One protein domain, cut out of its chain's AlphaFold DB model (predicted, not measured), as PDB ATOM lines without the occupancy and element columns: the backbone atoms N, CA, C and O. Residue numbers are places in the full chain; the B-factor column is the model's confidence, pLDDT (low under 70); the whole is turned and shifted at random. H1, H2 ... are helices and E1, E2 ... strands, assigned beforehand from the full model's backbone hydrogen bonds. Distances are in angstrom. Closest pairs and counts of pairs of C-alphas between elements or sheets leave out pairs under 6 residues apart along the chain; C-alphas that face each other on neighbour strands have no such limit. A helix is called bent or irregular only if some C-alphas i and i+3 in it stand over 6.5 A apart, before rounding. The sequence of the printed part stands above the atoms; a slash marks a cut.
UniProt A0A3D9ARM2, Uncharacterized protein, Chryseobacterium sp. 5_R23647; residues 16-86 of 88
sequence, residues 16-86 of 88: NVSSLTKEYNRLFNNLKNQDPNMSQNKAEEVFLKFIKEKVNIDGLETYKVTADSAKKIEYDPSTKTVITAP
ATOM      1  N   ASN A  16      -1.346 138.635 165.059       84.19
ATOM      2  CA  ASN A  16      -1.731 139.942 164.554       84.19
ATOM      3  C   ASN A  16      -1.658 139.927 163.022       84.19
ATOM      4  O   ASN A  16      -0.597 140.162 162.438       84.19
ATOM      5  N   VAL A  17      -2.800 139.666 162.380       85.19
ATOM      6  CA  VAL A  17      -2.934 139.630 160.914       85.19
ATOM      7  C   VAL A  17      -2.369 140.898 160.279       85.19
ATOM      8  O   VAL A  17      -1.606 140.809 159.327       85.19
ATOM      9  N   SER A  18      -2.650 142.079 160.843       88.31
ATOM     10  CA  SER A  18      -2.132 143.348 160.315       88.31
ATOM     11  C   SER A  18      -0.601 143.396 160.325       88.31
ATOM     12  O   SER A  18       0.012 143.839 159.352       88.31
ATOM     13  N   SER A  19       0.031 142.903 161.393       88.69
ATOM     14  CA  SER A  19       1.491 142.822 161.485       88.69
ATOM     15  C   SER A  19       2.069 141.843 160.463       88.69
ATOM     16  O   SER A  19       3.050 142.172 159.798       88.69
ATOM     17  N   LEU A  20       1.457 140.666 160.304       89.25
ATOM     18  CA  LEU A  20       1.891 139.670 159.322       89.25
ATOM     19  C   LEU A  20       1.725 140.179 157.887       89.25
ATOM     20  O   LEU A  20       2.632 140.015 157.078       89.25
ATOM     21  N   THR A  21       0.618 140.857 157.579       90.62
ATOM     22  CA  THR A  21       0.386 141.475 156.266       90.62
ATOM     23  C   THR A  21       1.413 142.564 155.971       90.62
ATOM     24  O   THR A  21       1.953 142.613 154.867       90.62
ATOM     25  N   LYS A  22       1.725 143.430 156.946       94.19
ATOM     26  CA  LYS A  22       2.770 144.454 156.785       94.19
ATOM     27  C   LYS A  22       4.131 143.826 156.508       94.19
ATOM     28  O   LYS A  22       4.829 144.274 155.603       94.19
ATOM     29  N   GLU A  23       4.483 142.786 157.255       92.25
ATOM     30  CA  GLU A  23       5.759 142.097 157.094       92.25
ATOM     31  C   GLU A  23       5.850 141.375 155.747       92.25
ATOM     32  O   GLU A  23       6.837 141.535 155.033       92.25
ATOM     33  N   TYR A  24       4.792 140.669 155.344       92.81
ATOM     34  CA  TYR A  24       4.704 140.046 154.026       92.81
ATOM     35  C   TYR A  24       4.893 141.074 152.904       92.81
ATOM     36  O   TYR A  24       5.729 140.882 152.024       92.81
ATOM     37  N   ASN A  25       4.174 142.199 152.962       93.50
ATOM     38  CA  ASN A  25       4.278 143.256 151.958       93.50
ATOM     39  C   ASN A  25       5.680 143.870 151.921       93.50
ATOM     40  O   ASN A  25       6.194 144.166 150.845       93.50
ATOM     41  N   ARG A  26       6.321 144.041 153.082       93.44
ATOM     42  CA  ARG A  26       7.706 144.514 153.177       93.44
ATOM     43  C   ARG A  26       8.668 143.545 152.496       93.44
ATOM     44  O   ARG A  26       9.472 143.980 151.677       93.44
ATOM     45  N   LEU A  27       8.570 142.249 152.799       91.62
ATOM     46  CA  LEU A  27       9.390 141.213 152.169       91.62
ATOM     47  C   LEU A  27       9.164 141.184 150.656       91.62
ATOM     48  O   LEU A  27      10.124 141.279 149.901       91.62
ATOM     49  N   PHE A  28       7.908 141.151 150.213       90.25
ATOM     50  CA  PHE A  28       7.555 141.150 148.797       90.25
ATOM     51  C   PHE A  28       8.099 142.379 148.055       90.25
ATOM     52  O   PHE A  28       8.723 142.241 147.006       90.25
ATOM     53  N   ASN A  29       7.920 143.580 148.612       90.44
ATOM     54  CA  ASN A  29       8.416 144.812 147.998       90.44
ATOM     55  C   ASN A  29       9.945 144.859 147.955       90.44
ATOM     56  O   ASN A  29      10.507 145.307 146.959       90.44
ATOM     57  N   ASN A  30      10.627 144.372 148.996       88.69
ATOM     58  CA  ASN A  30      12.083 144.267 148.985       88.69
ATOM     59  C   ASN A  30      12.551 143.328 147.872       88.69
ATOM     60  O   ASN A  30      13.426 143.705 147.103       88.69
ATOM     61  N   LEU A  31      11.927 142.155 147.738       86.25
ATOM     62  CA  LEU A  31      12.265 141.208 146.674       86.25
ATOM     63  C   LEU A  31      12.027 141.815 145.287       86.25
ATOM     64  O   LEU A  31      12.897 141.748 144.426       86.25
ATOM     65  N   LYS A  32      10.889 142.488 145.094       83.00
ATOM     66  CA  LYS A  32      10.536 143.147 143.831       83.00
ATOM     67  C   LYS A  32      11.508 144.269 143.442       83.00
ATOM     68  O   LYS A  32      11.765 144.459 142.259       83.00
ATOM     69  N   ASN A  33      12.006 145.031 144.416       83.56
ATOM     70  CA  ASN A  33      12.790 146.242 144.162       83.56
ATOM     71  C   ASN A  33      14.309 146.014 144.172       83.56
ATOM     72  O   ASN A  33      15.038 146.866 143.673       83.56
ATOM     73  N   GLN A  34      14.798 144.923 144.773       74.44
ATOM     74  CA  GLN A  34      16.238 144.695 144.946       74.44
ATOM     75  C   GLN A  34      16.908 144.005 143.758       74.44
ATOM     76  O   GLN A  34      18.095 144.242 143.549       74.44
ATOM     77  N   ASP A  35      16.196 143.175 142.987       67.94
ATOM     78  CA  ASP A  35      16.812 142.460 141.868       67.94
ATOM     79  C   ASP A  35      15.778 142.029 140.805       67.94
ATOM     80  O   ASP A  35      14.958 141.148 141.074       67.94
ATOM     81  N   PRO A  36      15.803 142.598 139.582       70.06
ATOM     82  CA  PRO A  36      14.950 142.133 138.488       70.06
ATOM     83  C   PRO A  36      15.277 140.699 138.033       70.06
ATOM     84  O   PRO A  36      14.436 140.068 137.397       70.06
ATOM     85  N   ASN A  37      16.456 140.168 138.381       74.31
ATOM     86  CA  ASN A  37      16.905 138.809 138.063       74.31
ATOM     87  C   ASN A  37      16.874 137.873 139.281       74.31
ATOM     88  O   ASN A  37      17.568 136.852 139.307       74.31
ATOM     89  N   MET A  38      16.076 138.206 140.299       77.88
ATOM     90  CA  MET A  38      15.993 137.418 141.518       77.88
ATOM     91  C   MET A  38      15.676 135.950 141.232       77.88
ATOM     92  O   MET A  38      14.657 135.614 140.626       77.88
ATOM     93  N   SER A  39      16.533 135.057 141.730       85.19
ATOM     94  CA  SER A  39      16.289 133.627 141.578       85.19
ATOM     95  C   SER A  39      15.067 133.194 142.386       85.19
ATOM     96  O   SER A  39      14.857 133.617 143.528       85.19
ATOM     97  N   GLN A  40      14.291 132.274 141.815       84.12
ATOM     98  CA  GLN A  40      13.157 131.653 142.495       84.12
ATOM     99  C   GLN A  40      13.564 131.057 143.852       84.12
ATOM    100  O   GLN A  40      12.839 131.212 144.829       84.12
ATOM    101  N   ASN A  41      14.752 130.449 143.938       85.81
ATOM    102  CA  ASN A  41      15.269 129.874 145.181       85.81
ATOM    103  C   ASN A  41      15.410 130.928 146.288       85.81
ATOM    104  O   ASN A  41      15.110 130.647 147.447       85.81
ATOM    105  N   LYS A  42      15.825 132.156 145.945       86.38
ATOM    106  CA  LYS A  42      15.962 133.228 146.934       86.38
ATOM    107  C   LYS A  42      14.608 133.719 147.438       86.38
ATOM    108  O   LYS A  42      14.459 133.975 148.631       86.38
ATOM    109  N   ALA A  43      13.622 133.816 146.548       88.06
ATOM    110  CA  ALA A  43      12.255 134.142 146.934       88.06
ATOM    111  C   ALA A  43      11.655 133.045 147.834       88.06
ATOM    112  O   ALA A  43      11.072 133.355 148.873       88.06
ATOM    113  N   GLU A  44      11.854 131.772 147.478       90.12
ATOM    114  CA  GLU A  44      11.420 130.620 148.278       90.12
ATOM    115  C   GLU A  44      12.031 130.657 149.687       90.12
ATOM    116  O   GLU A  44      11.292 130.546 150.661       90.12
ATOM    117  N   GLU A  45      13.339 130.904 149.821       91.12
ATOM    118  CA  GLU A  45      14.014 131.035 151.123       91.12
ATOM    119  C   GLU A  45      13.376 132.121 152.000       91.12
ATOM    120  O   GLU A  45      13.073 131.885 153.169       91.12
ATOM    121  N   VAL A  46      13.131 133.305 151.434       91.88
ATOM    122  CA  VAL A  46      12.594 134.451 152.176       91.88
ATOM    123  C   VAL A  46      11.170 134.193 152.661       91.88
ATOM    124  O   VAL A  46      10.856 134.457 153.826       91.88
ATOM    125  N   PHE A  47      10.309 133.648 151.802       91.38
ATOM    126  CA  PHE A  47       8.925 133.376 152.178       91.38
ATOM    127  C   PHE A  47       8.793 132.155 153.090       91.38
ATOM    128  O   PHE A  47       8.026 132.211 154.049       91.38
ATOM    129  N   LEU A  48       9.562 131.085 152.870       92.94
ATOM    130  CA  LEU A  48       9.547 129.913 153.754       92.94
ATOM    131  C   LEU A  48      10.084 130.243 155.143       92.94
ATOM    132  O   LEU A  48       9.515 129.789 156.134       92.94
ATOM    133  N   LYS A  49      11.107 131.098 155.233       93.50
ATOM    134  CA  LYS A  49      11.566 131.643 156.511       93.50
ATOM    135  C   LYS A  49      10.457 132.416 157.222       93.50
ATOM    136  O   LYS A  49      10.222 132.197 158.406       93.50
ATOM    137  N   PHE A  50       9.742 133.286 156.506       93.12
ATOM    138  CA  PHE A  50       8.605 134.022 157.065       93.12
ATOM    139  C   PHE A  50       7.509 133.082 157.587       93.12
ATOM    140  O   PHE A  50       7.026 133.262 158.705       93.12
ATOM    141  N   ILE A  51       7.153 132.046 156.822       91.00
ATOM    142  CA  ILE A  51       6.158 131.051 157.238       91.00
ATOM    143  C   ILE A  51       6.628 130.317 158.500       91.00
ATOM    144  O   ILE A  51       5.871 130.216 159.461       91.00
ATOM    145  N   LYS A  52       7.882 129.855 158.537       89.44
ATOM    146  CA  LYS A  52       8.424 129.094 159.670       89.44
ATOM    147  C   LYS A  52       8.566 129.938 160.937       89.44
ATOM    148  O   LYS A  52       8.209 129.477 162.010       89.44
ATOM    149  N   GLU A  53       9.088 131.157 160.828       89.94
ATOM    150  CA  GLU A  53       9.460 131.971 161.993       89.94
ATOM    151  C   GLU A  53       8.361 132.930 162.464       89.94
ATOM    152  O   GLU A  53       8.346 133.308 163.636       89.94
ATOM    153  N   LYS A  54       7.484 133.399 161.564       89.44
ATOM    154  CA  LYS A  54       6.471 134.426 161.880       89.44
ATOM    155  C   LYS A  54       5.055 133.883 161.894       89.44
ATOM    156  O   LYS A  54       4.284 134.282 162.760       89.44
ATOM    157  N   VAL A  55       4.709 133.026 160.933       87.94
ATOM    158  CA  VAL A  55       3.387 132.386 160.903       87.94
ATOM    159  C   VAL A  55       3.354 131.241 161.912       87.94
ATOM    160  O   VAL A  55       2.469 131.229 162.757       87.94
ATOM    161  N   ASN A  56       4.341 130.339 161.857       85.94
ATOM    162  CA  ASN A  56       4.593 129.258 162.816       85.94
ATOM    163  C   ASN A  56       3.316 128.549 163.312       85.94
ATOM    164  O   ASN A  56       3.057 128.469 164.511       85.94
ATOM    165  N   ILE A  57       2.488 128.086 162.371       86.00
ATOM    166  CA  ILE A  57       1.273 127.328 162.677       86.00
ATOM    167  C   ILE A  57       1.618 125.840 162.680       86.00
ATOM    168  O   ILE A  57       2.044 125.298 161.657       86.00
ATOM    169  N   ASP A  58       1.385 125.174 163.806       83.62
ATOM    170  CA  ASP A  58       1.576 123.730 163.923       83.62
ATOM    171  C   ASP A  58       0.657 122.973 162.960       83.62
ATOM    172  O   ASP A  58      -0.554 123.200 162.917       83.62
ATOM    173  N   GLY A  59       1.244 122.067 162.176       83.06
ATOM    174  CA  GLY A  59       0.549 121.318 161.126       83.06
ATOM    175  C   GLY A  59       0.392 122.074 159.803       83.06
ATOM    176  O   GLY A  59      -0.170 121.512 158.868       83.06
ATOM    177  N   LEU A  60       0.874 123.318 159.682       86.25
ATOM    178  CA  LEU A  60       0.945 124.003 158.391       86.25
ATOM    179  C   LEU A  60       2.196 123.564 157.623       86.25
ATOM    180  O   LEU A  60       3.329 123.825 158.023       86.25
ATOM    181  N   GLU A  61       1.976 122.956 156.466       89.94
ATOM    182  CA  GLU A  61       3.020 122.450 155.587       89.94
ATOM    183  C   GLU A  61       3.046 123.210 154.259       89.94
ATOM    184  O   GLU A  61       2.014 123.662 153.750       89.94
ATOM    185  N   THR A  62       4.243 123.350 153.682       90.19
ATOM    186  CA  THR A  62       4.440 124.018 152.391       90.19
ATOM    187  C   THR A  62       4.977 123.038 151.360       90.19
ATOM    188  O   THR A  62       5.853 122.226 151.643       90.19
ATOM    189  N   TYR A  63       4.453 123.127 150.140       89.81
ATOM    190  CA  TYR A  63       4.793 122.237 149.036       89.81
ATOM    191  C   TYR A  63       5.168 123.026 147.784       89.81
ATOM    192  O   TYR A  63       4.455 123.958 147.382       89.81
ATOM    193  N   LYS A  64       6.256 122.599 147.134       88.56
ATOM    194  CA  LYS A  64       6.613 122.986 145.768       88.56
ATOM    195  C   LYS A  64       5.862 122.079 144.807       88.56
ATOM    196  O   LYS A  64       6.026 120.863 144.861       88.56
ATOM    197  N   VAL A  65       5.040 122.676 143.953       85.50
ATOM    198  CA  VAL A  65       4.208 121.952 142.988       85.50
ATOM    199  C   VAL A  65       4.759 122.199 141.590       85.50
ATOM    200  O   VAL A  65       4.988 123.347 141.208       85.50
ATOM    201  N   THR A  66       5.002 121.122 140.855       84.69
ATOM    202  CA  THR A  66       5.267 121.117 139.413       84.69
ATOM    203  C   THR A  66       4.056 120.528 138.687       84.69
ATOM    204  O   THR A  66       3.082 120.150 139.333       84.69
ATOM    205  N   ALA A  67       4.101 120.442 137.355       83.75
ATOM    206  CA  ALA A  67       3.016 119.844 136.570       83.75
ATOM    207  C   ALA A  67       2.642 118.429 137.057       83.75
ATOM    208  O   ALA A  67       1.461 118.109 137.151       83.75
ATOM    209  N   ASP A  68       3.646 117.637 137.449       85.38
ATOM    210  CA  ASP A  68       3.479 116.201 137.703       85.38
ATOM    211  C   ASP A  68       3.827 115.779 139.140       85.38
ATOM    212  O   ASP A  68       3.741 114.600 139.479       85.38
ATOM    213  N   SER A  69       4.280 116.702 140.001       83.88
ATOM    214  CA  SER A  69       4.715 116.344 141.356       83.88
ATOM    215  C   SER A  69       4.479 117.444 142.384       83.88
ATOM    216  O   SER A  69       4.545 118.633 142.080       83.88
ATOM    217  N   ALA A  70       4.279 117.034 143.634       85.00
ATOM    218  CA  ALA A  70       4.336 117.910 144.794       85.00
ATOM    219  C   ALA A  70       5.420 117.398 145.743       85.00
ATOM    220  O   ALA A  70       5.434 116.221 146.097       85.00
ATOM    221  N   LYS A  71       6.339 118.278 146.149       88.38
ATOM    222  CA  LYS A  71       7.389 117.972 147.127       88.38
ATOM    223  C   LYS A  71       7.250 118.893 148.320       88.38
ATOM    224  O   LYS A  71       7.137 120.108 148.138       88.38
ATOM    225  N   LYS A  72       7.276 118.329 149.525       90.25
ATOM    226  CA  LYS A  72       7.296 119.123 150.751       90.25
ATOM    227  C   LYS A  72       8.593 119.925 150.801       90.25
ATOM    228  O   LYS A  72       9.675 119.393 150.547       90.25
ATOM    229  N   ILE A  73       8.468 121.211 151.095       91.62
ATOM    230  CA  ILE A  73       9.587 122.135 151.256       91.62
ATOM    231  C   ILE A  73       9.469 122.842 152.597       91.62
ATOM    232  O   ILE A  73       8.374 123.197 153.036       91.62
ATOM    233  N   GLU A  74      10.604 123.085 153.231       91.12
ATOM    234  CA  GLU A  74      10.661 123.859 154.463       91.12
ATOM    235  C   GLU A  74      11.958 124.659 154.555       91.12
ATOM    236  O   GLU A  74      12.956 124.345 153.909       91.12
ATOM    237  N   TYR A  75      11.925 125.728 155.348       91.94
ATOM    238  CA  TYR A  75      13.128 126.465 155.709       91.94
ATOM    239  C   TYR A  75      13.801 125.782 156.897       91.94
ATOM    240  O   TYR A  75      13.170 125.627 157.944       91.94
ATOM    241  N   ASP A  76      15.075 125.426 156.742       89.12
ATOM    242  CA  ASP A  76      15.923 124.964 157.836       89.12
ATOM    243  C   ASP A  76      16.693 126.154 158.440       89.12
ATOM    244  O   ASP A  76      17.582 126.711 157.784       89.12
ATOM    245  N   PRO A  77      16.406 126.549 159.697       86.38
ATOM    246  CA  PRO A  77      17.114 127.638 160.369       86.38
ATOM    247  C   PRO A  77      18.606 127.355 160.596       86.38
ATOM    248  O   PRO A  77      19.388 128.298 160.735       86.38
ATOM    249  N   SER A  78      19.005 126.080 160.633       87.88
ATOM    250  CA  SER A  78      20.373 125.642 160.933       87.88
ATOM    251  C   SER A  78      21.293 125.882 159.742       87.88
ATOM    252  O   SER A  78      22.339 126.517 159.868       87.88
ATOM    253  N   THR A  79      20.877 125.418 158.562       86.62
ATOM    254  CA  THR A  79      21.612 125.631 157.306       86.62
ATOM    255  C   THR A  79      21.264 126.956 156.632       86.62
ATOM    256  O   THR A  79      21.997 127.402 155.753       86.62
ATOM    257  N   LYS A  80      20.179 127.615 157.064       84.94
ATOM    258  CA  LYS A  80      19.599 128.826 156.462       84.94
ATOM    259  C   LYS A  80      19.181 128.621 155.006       84.94
ATOM    260  O   LYS A  80      19.210 129.569 154.226       84.94
ATOM    261  N   THR A  81      18.784 127.402 154.652       86.75
ATOM    262  CA  THR A  81      18.405 127.032 153.285       86.75
ATOM    263  C   THR A  81      17.028 126.390 153.226       86.75
ATOM    264  O   THR A  81      16.464 125.976 154.238       86.75
ATOM    265  N   VAL A  82      16.472 126.340 152.017       88.88
ATOM    266  CA  VAL A  82      15.266 125.567 151.731       88.88
ATOM    267  C   VAL A  82      15.659 124.113 151.522       88.88
ATOM    268  O   VAL A  82      16.441 123.807 150.623       88.88
ATOM    269  N   ILE A  83      15.080 123.226 152.322       88.06
ATOM    270  CA  ILE A  83      15.256 121.783 152.190       88.06
ATOM    271  C   ILE A  83      13.985 121.148 151.629       88.06
ATOM    272  O   ILE A  83      12.867 121.620 151.853       88.06
ATOM    273  N   THR A  84      14.161 120.072 150.867       83.12
ATOM    274  CA  THR A  84      13.062 119.245 150.366       83.12
ATOM    275  C   THR A  84      12.940 117.999 151.228       83.12
ATOM    276  O   THR A  84      13.901 117.237 151.324       83.12
ATOM    277  N   ALA A  85      11.756 117.752 151.777       70.25
ATOM    278  CA  ALA A  85      11.421 116.457 152.345       70.25
ATOM    279  C   ALA A  85      10.711 115.620 151.263       70.25
ATOM    280  O   ALA A  85       9.792 116.128 150.608       70.25
ATOM    281  N   PRO A  86      11.127 114.364 151.017       56.56
ATOM    282  CA  PRO A  86      10.361 113.476 150.155       56.56
ATOM    283  C   PRO A  86       8.975 113.253 150.770       56.56
ATOM    284  O   PRO A  86       8.846 113.062 151.980       56.56
TER     285      PRO A  86
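AT A GLANCE: This is residues 16 to 86 of the 88 residues of an uncharacterized protein of Chryseobacterium sp. 5_R23647 (UniProt A0A3D9ARM2). A helical hairpin, H1 and H2 side by side, stands on a small, strongly twisted three-stranded sheet: H2 is in the middle, with H1 along one side of it and the sheet packed on its other side. H2 crosses the strands, H1 is out of reach of the sheet, and the sheet's far face is bare of named helices. The printed part has 71 residues, with two named helices and then three named strands in the order H1 H2 E1 E2 E3; the sheet's order is E1 - E2 - E3, all antiparallel, and the class is mixed, helices and strands. The whole is only just compact, close to loose, with a radius of gyration of the C-alphas of 13.0 A, and its outline is rounded, with spans of 32 by 32 by 27 A.

HOW THE PARTS SIT: H1, residues 17 to 34, and H2, residues 40 to 55, touch and form a helical hairpin, at a shallow tilt of 18 degrees, opposite ways. Their closest C-alphas are those of Leu 31 and Ala 43, 7.1 A apart. In both helices every O i to N i+4 pair is within hydrogen-bond range. The strands E1, residues 60 to 65, E2, residues 70 to 76, and E3, residues 81 to 85, make a meander, each strand the antiparallel neighbour of the one before. E1 and E3 are edge strands, E2 is an inner strand, and E1 and E3 are apart. The hairpin of E1 and E2 has an angle of 124 degrees between directions; N 64 and O 71 are within hydrogen-bond range at 2.8 A, as are N 73 and O 62 at 2.9 A. The hairpin of E2 and E3 has 140 degrees between directions, with N 74 and O 83 within range at 3.0 A and N 85 and O 72 at 2.9 A. H2 is on the sheet at a height over the sheet of 7.7 A; H2 and the sheet E1 E2 E3 form two layers, a helix on one face of a sheet. It lies over E2 and only just over E3, on which 3 of its C-alphas fall. On the local plane its line and that of E2 stand at 66 degrees, and it runs across the strands. The closest C-alphas of H2 and E2 are those of Leu 48 and Tyr 75, 5.3 A apart; those of H2 and E3 are Glu 45 and Val 82, 5.6 A apart. H1 is not on the sheet and is apart from E1, E2 and E3.

IN THESE COORDINATES: H1 begins at Val 17, C-alpha at (-2.934, 139.630, 160.914), and is 25.5 A long from first to last C-alpha. H2 runs from Gln 40, C-alpha at (13.157, 131.653, 142.495), to Val 55 and is 20.9 A long. H2 is neither bent nor irregular, but only just: C-alphas 52 and 55 are 6.1 A apart. E1, Leu 60 to Val 65, is 15.9 A long, and E2, Ala 70 to Asp 76, is 18.8 A long. E3, Thr 81 to Ala 85, is 12.7 A long and ends with C-alpha 85 at (11.421, 116.457, 152.345).

THE WHOLE: The two C-alphas farthest apart are those of Asn 16 and Asp 68, 36.2 A. The printed part has no cut, and the links H1 to H2, H2 to E1, E1 to E2 and E2 to E3 are tight. Residues 33 to 38, of which 33 and 34 belong to H1, stand free. The mean pLDDT of the printed part is 86.6; residues 35 and 86 are under 70.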